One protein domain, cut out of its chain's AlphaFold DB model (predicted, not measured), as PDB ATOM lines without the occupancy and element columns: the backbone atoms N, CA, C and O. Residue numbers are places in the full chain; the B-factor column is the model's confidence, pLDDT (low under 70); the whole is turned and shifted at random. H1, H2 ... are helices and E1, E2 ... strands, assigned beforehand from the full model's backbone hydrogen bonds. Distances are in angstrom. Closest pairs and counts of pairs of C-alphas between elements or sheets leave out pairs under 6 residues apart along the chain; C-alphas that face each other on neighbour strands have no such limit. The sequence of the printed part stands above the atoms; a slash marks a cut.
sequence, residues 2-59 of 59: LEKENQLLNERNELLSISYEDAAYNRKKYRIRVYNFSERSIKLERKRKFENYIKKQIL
ATOM      1  N   LEU A   2      66.344 -22.110 -49.165       79.94
ATOM      2  CA  LEU A   2      64.987 -21.835 -48.680       79.94
ATOM      3  C   LEU A   2      63.936 -22.900 -49.063       79.94
ATOM      4  O   LEU A   2      63.140 -23.307 -48.229       79.94
ATOM      5  N   GLU A   3      63.955 -23.419 -50.297       86.44
ATOM      6  CA  GLU A   3      63.028 -24.496 -50.707       86.44
ATOM      7  C   GLU A   3      63.219 -25.789 -49.913       86.44
ATOM      8  O   GLU A   3      62.240 -26.423 -49.533       86.44
ATOM      9  N   LYS A   4      64.472 -26.153 -49.609       88.75
ATOM     10  CA  LYS A   4      64.771 -27.323 -48.775       88.75
ATOM     11  C   LYS A   4      64.267 -27.130 -47.350       88.75
ATOM     12  O   LYS A   4      63.726 -28.067 -46.785       88.75
ATOM     13  N   GLU A   5      64.415 -25.935 -46.782       87.81
ATOM     14  CA  GLU A   5      63.883 -25.622 -45.450       87.81
ATOM     15  C   GLU A   5      62.352 -25.673 -45.424       87.81
ATOM     16  O   GLU A   5      61.779 -26.254 -44.505       87.81
ATOM     17  N   ASN A   6      61.688 -25.147 -46.456       89.44
ATOM     18  CA  ASN A   6      60.232 -25.216 -46.587       89.44
ATOM     19  C   ASN A   6      59.733 -26.658 -46.739       89.44
ATOM     20  O   ASN A   6      58.727 -27.031 -46.138       89.44
ATOM     21  N   GLN A   7      60.450 -27.487 -47.499       93.19
ATOM     22  CA  GLN A   7      60.138 -28.907 -47.635       93.19
ATOM     23  C   GLN A   7      60.267 -29.637 -46.290       93.19
ATOM     24  O   GLN A   7      59.345 -30.333 -45.874       93.19
ATOM     25  N   LEU A   8      61.357 -29.389 -45.560       92.19
ATOM     26  CA  LEU A   8      61.610 -29.992 -44.249       92.19
ATOM     27  C   LEU A   8      60.584 -29.544 -43.195       92.19
ATOM     28  O   LEU A   8      60.189 -30.317 -42.322       92.19
ATOM     29  N   LEU A   9      60.120 -28.293 -43.280       90.44
ATOM     30  CA  LEU A   9      59.064 -27.763 -42.421       90.44
ATOM     31  C   LEU A   9      57.717 -28.446 -42.692       90.44
ATOM     32  O   LEU A   9      57.003 -28.780 -41.745       90.44
ATOM     33  N   ASN A  10      57.387 -28.685 -43.960       90.62
ATOM     34  CA  ASN A  10      56.165 -29.389 -44.343       90.62
ATOM     35  C   ASN A  10      56.183 -30.846 -43.867       90.62
ATOM     36  O   ASN A  10      55.232 -31.272 -43.216       90.62
ATOM     37  N   GLU A  11      57.289 -31.561 -44.085       92.56
ATOM     38  CA  GLU A  11      57.476 -32.935 -43.596       92.56
ATOM     39  C   GLU A  11      57.336 -33.011 -42.067       92.56
ATOM     40  O   GLU A  11      56.646 -33.879 -41.526       92.56
ATOM     41  N   ARG A  12      57.926 -32.053 -41.338       90.31
ATOM     42  CA  ARG A  12      57.778 -31.962 -39.879       90.31
ATOM     43  C   ARG A  12      56.321 -31.751 -39.459       90.31
ATOM     44  O   ARG A  12      55.881 -32.361 -38.485       90.31
ATOM     45  N   ASN A  13      55.592 -30.871 -40.137       87.75
ATOM     46  CA  ASN A  13      54.196 -30.578 -39.807       87.75
ATOM     47  C   ASN A  13      53.279 -31.780 -40.075       87.75
ATOM     48  O   ASN A  13      52.367 -32.033 -39.289       87.75
ATOM     49  N   GLU A  14      53.553 -32.544 -41.130       87.31
ATOM     50  CA  GLU A  14      52.822 -33.762 -41.482       87.31
ATOM     51  C   GLU A  14      53.074 -34.898 -40.473       87.31
ATOM     52  O   GLU A  14      52.149 -35.560 -40.012       87.31
ATOM     53  N   LEU A  15      54.317 -35.071 -40.017       84.06
ATOM     54  CA  LEU A  15      54.630 -36.026 -38.947       84.06
ATOM     55  C   LEU A  15      53.990 -35.638 -37.607       84.06
ATOM     56  O   LEU A  15      53.521 -36.498 -36.856       84.06
ATOM     57  N   LEU A  16      53.963 -34.339 -37.294       82.00
ATOM     58  CA  LEU A  16      53.318 -33.834 -36.084       82.00
ATOM     59  C   LEU A  16      51.809 -34.081 -36.114       82.00
ATOM     60  O   LEU A  16      51.267 -34.539 -35.109       82.00
ATOM     61  N   SER A  17      51.131 -33.819 -37.236       76.12
ATOM     62  CA  SER A  17      49.683 -34.035 -37.344       76.12
ATOM     63  C   SER A  17      49.311 -35.506 -37.139       76.12
ATOM     64  O   SER A  17      48.427 -35.789 -36.329       76.12
ATOM     65  N   ILE A  18      50.053 -36.436 -37.749       75.31
ATOM     66  CA  ILE A  18      49.892 -37.884 -37.538       75.31
ATOM     67  C   ILE A  18      50.049 -38.236 -36.052       75.31
ATOM     68  O   ILE A  18      49.208 -38.925 -35.476       75.31
ATOM     69  N   SER A  19      51.088 -37.710 -35.396       74.00
ATOM     70  CA  SER A  19      51.332 -37.952 -33.969       74.00
ATOM     71  C   SER A  19      50.191 -37.450 -33.075       74.00
ATOM     72  O   SER A  19      49.801 -38.136 -32.124       74.00
ATOM     73  N   TYR A  20      49.628 -36.275 -33.375       71.56
ATOM     74  CA  TYR A  20      48.492 -35.725 -32.634       71.56
ATOM     75  C   TYR A  20      47.221 -36.556 -32.822       71.56
ATOM     76  O   TYR A  20      46.517 -36.818 -31.837       71.56
ATOM     77  N   GLU A  21      46.940 -37.001 -34.046       68.38
ATOM     78  CA  GLU A  21      45.803 -37.881 -34.309       68.38
ATOM     79  C   GLU A  21      45.953 -39.215 -33.578       68.38
ATOM     80  O   GLU A  21      45.035 -39.621 -32.862       68.38
ATOM     81  N   ASP A  22      47.132 -39.837 -33.630       69.88
ATOM     82  CA  ASP A  22      47.425 -41.083 -32.921       69.88
ATOM     83  C   ASP A  22      47.296 -40.944 -31.401       69.88
ATOM     84  O   ASP A  22      46.738 -41.822 -30.728       69.88
ATOM     85  N   ALA A  23      47.769 -39.831 -30.837       68.50
ATOM     86  CA  ALA A  23      47.658 -39.549 -29.410       68.50
ATOM     87  C   ALA A  23      46.195 -39.378 -28.966       68.50
ATOM     88  O   ALA A  23      45.821 -39.814 -27.868       68.50
ATOM     89  N   ALA A  24      45.350 -38.777 -29.807       69.12
ATOM     90  CA  ALA A  24      43.925 -38.615 -29.540       69.12
ATOM     91  C   ALA A  24      43.149 -39.931 -29.725       69.12
ATOM     92  O   ALA A  24      42.317 -40.286 -28.879       69.12
ATOM     93  N   TYR A  25      43.446 -40.677 -30.788       69.25
ATOM     94  CA  TYR A  25      42.764 -41.920 -31.136       69.25
ATOM     95  C   TYR A  25      43.122 -43.068 -30.199       69.25
ATOM     96  O   TYR A  25      42.250 -43.774 -29.701       69.25
ATOM     97  N   ASN A  26      44.398 -43.239 -29.869       70.94
ATOM     98  CA  ASN A  26      44.860 -44.423 -29.152       70.94
ATOM     99  C   ASN A  26      44.891 -44.264 -27.631       70.94
ATOM    100  O   ASN A  26      45.358 -45.161 -26.915       70.94
ATOM    101  N   ARG A  27      44.329 -43.168 -27.111       80.44
ATOM    102  CA  ARG A  27      44.283 -42.908 -25.675       80.44
ATOM    103  C   ARG A  27      43.451 -43.964 -24.948       80.44
ATOM    104  O   ARG A  27      42.225 -44.038 -25.060       80.44
ATOM    105  N   LYS A  28      44.131 -44.755 -24.119       85.50
ATOM    106  CA  LYS A  28      43.501 -45.698 -23.189       85.50
ATOM    107  C   LYS A  28      42.957 -44.920 -21.992       85.50
ATOM    108  O   LYS A  28      43.692 -44.182 -21.341       85.50
ATOM    109  N   LYS A  29      41.671 -45.094 -21.691       89.31
ATOM    110  CA  LYS A  29      41.037 -44.574 -20.472       89.31
ATOM    111  C   LYS A  29      40.721 -45.739 -19.545       89.31
ATOM    112  O   LYS A  29      40.040 -46.682 -19.950       89.31
ATOM    113  N   TYR A  30      41.220 -45.661 -18.318       92.56
ATOM    114  CA  TYR A  30      41.006 -46.660 -17.276       92.56
ATOM    115  C   TYR A  30      39.922 -46.179 -16.318       92.56
ATOM    116  O   TYR A  30      39.793 -44.980 -16.068       92.56
ATOM    117  N   ARG A  31      39.123 -47.109 -15.800       91.38
ATOM    118  CA  ARG A  31      38.123 -46.825 -14.775       91.38
ATOM    119  C   ARG A  31      38.024 -47.996 -13.816       91.38
ATOM    120  O   ARG A  31      37.802 -49.123 -14.248       91.38
ATOM    121  N   ILE A  32      38.096 -47.698 -12.528       93.44
ATOM    122  CA  ILE A  32      37.735 -48.632 -11.466       93.44
ATOM    123  C   ILE A  32      36.226 -48.505 -11.250       93.44
ATOM    124  O   ILE A  32      35.715 -47.399 -11.063       93.44
ATOM    125  N   ARG A  33      35.486 -49.610 -11.345       92.31
ATOM    126  CA  ARG A  33      34.059 -49.650 -11.007       92.31
ATOM    127  C   ARG A  33      33.888 -50.461  -9.742       92.31
ATOM    128  O   ARG A  33      34.246 -51.632  -9.729       92.31
ATOM    129  N   VAL A  34      33.319 -49.839  -8.719       92.19
ATOM    130  CA  VAL A  34      32.906 -50.525  -7.497       92.19
ATOM    131  C   VAL A  34      31.407 -50.760  -7.603       92.19
ATOM    132  O   VAL A  34      30.639 -49.811  -7.753       92.19
ATOM    133  N   TYR A  35      30.999 -52.023  -7.584       89.50
ATOM    134  CA  TYR A  35      29.594 -52.395  -7.461       89.50
ATOM    135  C   TYR A  35      29.301 -52.713  -5.993       89.50
ATOM    136  O   TYR A  35      30.203 -53.097  -5.258       89.50
ATOM    137  N   ASN A  36      28.061 -52.510  -5.549       89.75
ATOM    138  CA  ASN A  36      27.559 -52.967  -4.245       89.75
ATOM    139  C   ASN A  36      28.460 -52.657  -3.027       89.75
ATOM    140  O   ASN A  36      28.444 -53.408  -2.058       89.75
ATOM    141  N   PHE A  37      29.275 -51.596  -3.098       86.06
ATOM    142  CA  PHE A  37      30.263 -51.207  -2.082       86.06
ATOM    143  C   PHE A  37      31.164 -52.353  -1.580       86.06
ATOM    144  O   PHE A  37      31.676 -52.298  -0.468       86.06
ATOM    145  N   SER A  38      31.370 -53.394  -2.394       84.75
ATOM    146  CA  SER A  38      32.143 -54.574  -2.007       84.75
ATOM    147  C   SER A  38      33.422 -54.676  -2.821       84.75
ATOM    148  O   SER A  38      33.394 -54.640  -4.057       84.75
ATOM    149  N   GLU A  39      34.535 -54.898  -2.125       79.19
ATOM    150  CA  GLU A  39      35.856 -55.112  -2.723       79.19
ATOM    151  C   GLU A  39      35.871 -56.294  -3.699       79.19
ATOM    152  O   GLU A  39      36.483 -56.227  -4.762       79.19
ATOM    153  N   ARG A  40      35.081 -57.339  -3.409       86.44
ATOM    154  CA  ARG A  40      34.921 -58.526  -4.271       86.44
ATOM    155  C   ARG A  40      34.270 -58.225  -5.620       86.44
ATOM    156  O   ARG A  40      34.257 -59.072  -6.506       86.44
ATOM    157  N   SER A  41      33.699 -57.037  -5.771       87.19
ATOM    158  CA  SER A  41      33.025 -56.594  -6.989       87.19
ATOM    159  C   SER A  41      33.667 -55.356  -7.609       87.19
ATOM    160  O   SER A  41      33.064 -54.708  -8.468       87.19
ATOM    161  N   ILE A  42      34.903 -55.044  -7.217       91.38
ATOM    162  CA  ILE A  42      35.718 -54.051  -7.907       91.38
ATOM    163  C   ILE A  42      36.156 -54.635  -9.251       91.38
ATOM    164  O   ILE A  42      36.746 -55.709  -9.317       91.38
ATOM    165  N   LYS A  43      35.859 -53.923 -10.339       92.19
ATOM    166  CA  LYS A  43      36.293 -54.287 -11.692       92.19
ATOM    167  C   LYS A  43      37.149 -53.182 -12.281       92.19
ATOM    168  O   LYS A  43      36.736 -52.017 -12.295       92.19
ATOM    169  N   LEU A  44      38.306 -53.553 -12.821       93.44
ATOM    170  CA  LEU A  44      39.107 -52.653 -13.632       93.44
ATOM    171  C   LEU A  44      38.615 -52.731 -15.077       93.44
ATOM    172  O   LEU A  44      38.598 -53.781 -15.709       93.44
ATOM    173  N   GLU A  45      38.184 -51.602 -15.621       93.31
ATOM    174  CA  GLU A  45      37.759 -51.511 -17.012       93.31
ATOM    175  C   GLU A  45      38.692 -50.599 -17.803       93.31
ATOM    176  O   GLU A  45      39.156 -49.565 -17.317       93.31
ATOM    177  N   ARG A  46      38.894 -50.941 -19.075       91.94
ATOM    178  CA  ARG A  46      39.623 -50.128 -20.045       91.94
ATOM    179  C   ARG A  46      38.743 -49.821 -21.250       91.94
ATOM    180  O   ARG A  46      38.122 -50.720 -21.817       91.94
ATOM    181  N   LYS A  47      38.728 -48.557 -21.673       90.50
ATOM    182  CA  LYS A  47      38.139 -48.113 -22.942       90.50
ATOM    183  C   LYS A  47      39.212 -47.540 -23.863       90.50
ATOM    184  O   LYS A  47      40.115 -46.842 -23.403       90.50
ATOM    185  N   ARG A  48      39.081 -47.807 -25.160       87.31
ATOM    186  CA  ARG A  48      39.849 -47.162 -26.235       87.31
ATOM    187  C   ARG A  48      38.886 -46.820 -27.367       87.31
ATOM    188  O   ARG A  48      38.039 -47.651 -27.705       87.31
ATOM    189  N   LYS A  49      38.975 -45.596 -27.882       83.69
ATOM    190  CA  LYS A  49      38.237 -45.186 -29.077       83.69
ATOM    191  C   LYS A  49      39.044 -45.640 -30.296       83.69
ATOM    192  O   LYS A  49      40.263 -45.611 -30.258       83.69
ATOM    193  N   PHE A  50      38.369 -46.129 -31.316       78.25
ATOM    194  CA  PHE A  50      38.949 -46.487 -32.601       78.25
ATOM    195  C   PHE A  50      37.956 -46.013 -33.644       78.25
ATOM    196  O   PHE A  50      36.907 -46.631 -33.803       78.25
ATOM    197  N   GLU A  51      38.242 -44.881 -34.273       75.75
ATOM    198  CA  GLU A  51      37.341 -44.235 -35.235       75.75
ATOM    199  C   GLU A  51      35.946 -44.040 -34.630       75.75
ATOM    200  O   GLU A  51      35.778 -43.323 -33.637       75.75
ATOM    201  N   ASN A  52      34.960 -44.741 -35.185       80.81
ATOM    202  CA  ASN A  52      33.559 -44.689 -34.785       80.81
ATOM    203  C   ASN A  52      33.193 -45.723 -33.706       80.81
ATOM    204  O   ASN A  52      32.053 -45.772 -33.251       80.81
ATOM    205  N   TYR A  53      34.155 -46.529 -33.254       79.88
ATOM    206  CA  TYR A  53      33.948 -47.608 -32.296       79.88
ATOM    207  C   TYR A  53      34.607 -47.313 -30.949       79.88
ATOM    208  O   TYR A  53      35.652 -46.671 -30.840       79.88
ATOM    209  N   ILE A  54      34.010 -47.835 -29.878       84.12
ATOM    210  CA  ILE A  54      34.605 -47.821 -28.541       84.12
ATOM    211  C   ILE A  54      34.757 -49.261 -28.082       84.12
ATOM    212  O   ILE A  54      33.778 -49.935 -27.765       84.12
ATOM    213  N   LYS A  55      36.003 -49.724 -27.982       85.69
ATOM    214  CA  LYS A  55      36.301 -51.050 -27.448       85.69
ATOM    215  C   LYS A  55      36.352 -50.984 -25.927       85.69
ATOM    216  O   LYS A  55      37.133 -50.215 -25.359       85.69
ATOM    217  N   LYS A  56      35.531 -51.804 -25.269       90.38
ATOM    218  CA  LYS A  56      35.556 -52.024 -23.819       90.38
ATOM    219  C   LYS A  56      36.288 -53.330 -23.519       90.38
ATOM    220  O   LYS A  56      36.034 -54.338 -24.166       90.38
ATOM    221  N   GLN A  57      37.153 -53.313 -22.514       89.50
ATOM    222  CA  GLN A  57      37.785 -54.504 -21.959       89.50
ATOM    223  C   GLN A  57      37.635 -54.502 -20.440       89.50
ATOM    224  O   GLN A  57      37.795 -53.457 -19.807       89.50
ATOM    225  N   ILE A  58      37.309 -55.663 -19.879       88.69
ATOM    226  CA  ILE A  58      37.371 -55.928 -18.440       88.69
ATOM    227  C   ILE A  58      38.735 -56.579 -18.195       88.69
ATOM    228  O   ILE A  58      39.114 -57.473 -18.955       88.69
ATOM    229  N   LEU A  59      39.481 -56.043 -17.235       81.19
ATOM    230  CA  LEU A  59      40.794 -56.519 -16.804       81.19
ATOM    231  C   LEU A  59      40.670 -57.230 -15.459       81.19
ATOM    232  O   LEU A  59      39.772 -56.834 -14.676       81.19
TER     233      LEU A  59
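AT A GLANCE: This is residues 2 to 59 of the 59 residues of an uncharacterized protein of Streptococcus sp. HMSC034B05 (UniProt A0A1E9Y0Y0). One long helix, H1, sticks out like a handle from a narrow, strongly twisted sheet of three strands, E1, E2 and E3. Residues 2 to 23 of H1 stand free, and the rest makes a small body spanning 35 by 13 by 13 A. The printed part has 58 residues, with one named helix and then three named strands, in the order E1, E2, E3 across an antiparallel sheet; its class is mixed, helices and strands. The whole is extended, a rod of 66 by 20 by 13 A with a radius of gyration of the C-alphas of 19.8 A.

HOW THE PARTS SIT: In H1, residues 2 to 25, every O i to N i+4 pair is within hydrogen-bond range. H1 only grazes the sheet, with its residues 24 to 25. E1, residues 29 to 34, and E2, residues 42 to 50, form an antiparallel hairpin at 153 degrees, with N 31 and O 45 within hydrogen-bond range at 2.9 A. E3, residues 53 to 58, forms an antiparallel hairpin with E2 at 157 degrees, with N 46 and O 57 within hydrogen-bond range at 2.8 A. E1, E2 and E3 are a meander, each strand the antiparallel neighbour of the one before. The edge strands E1 and E3 are apart. The closest C-alphas of H1 and E2 are those of Tyr 25 and Lys 49, 5.9 A.

IN THESE COORDINATES: H1 runs 34.7 A from C-alpha 2 at (64.987, -21.835, -48.680) to C-alpha 25. E1 measures 16.4 A, E2 26.0 A and E3 16.5 A, ending with C-alpha 58 at (37.371, -55.928, -18.440).

THE WHOLE: The C-alphas of Leu 2 and Asn 36, the two farthest apart, are 65.9 A apart. The printed part has no cut and no long link. Residues 21 to 25 are under pLDDT 70.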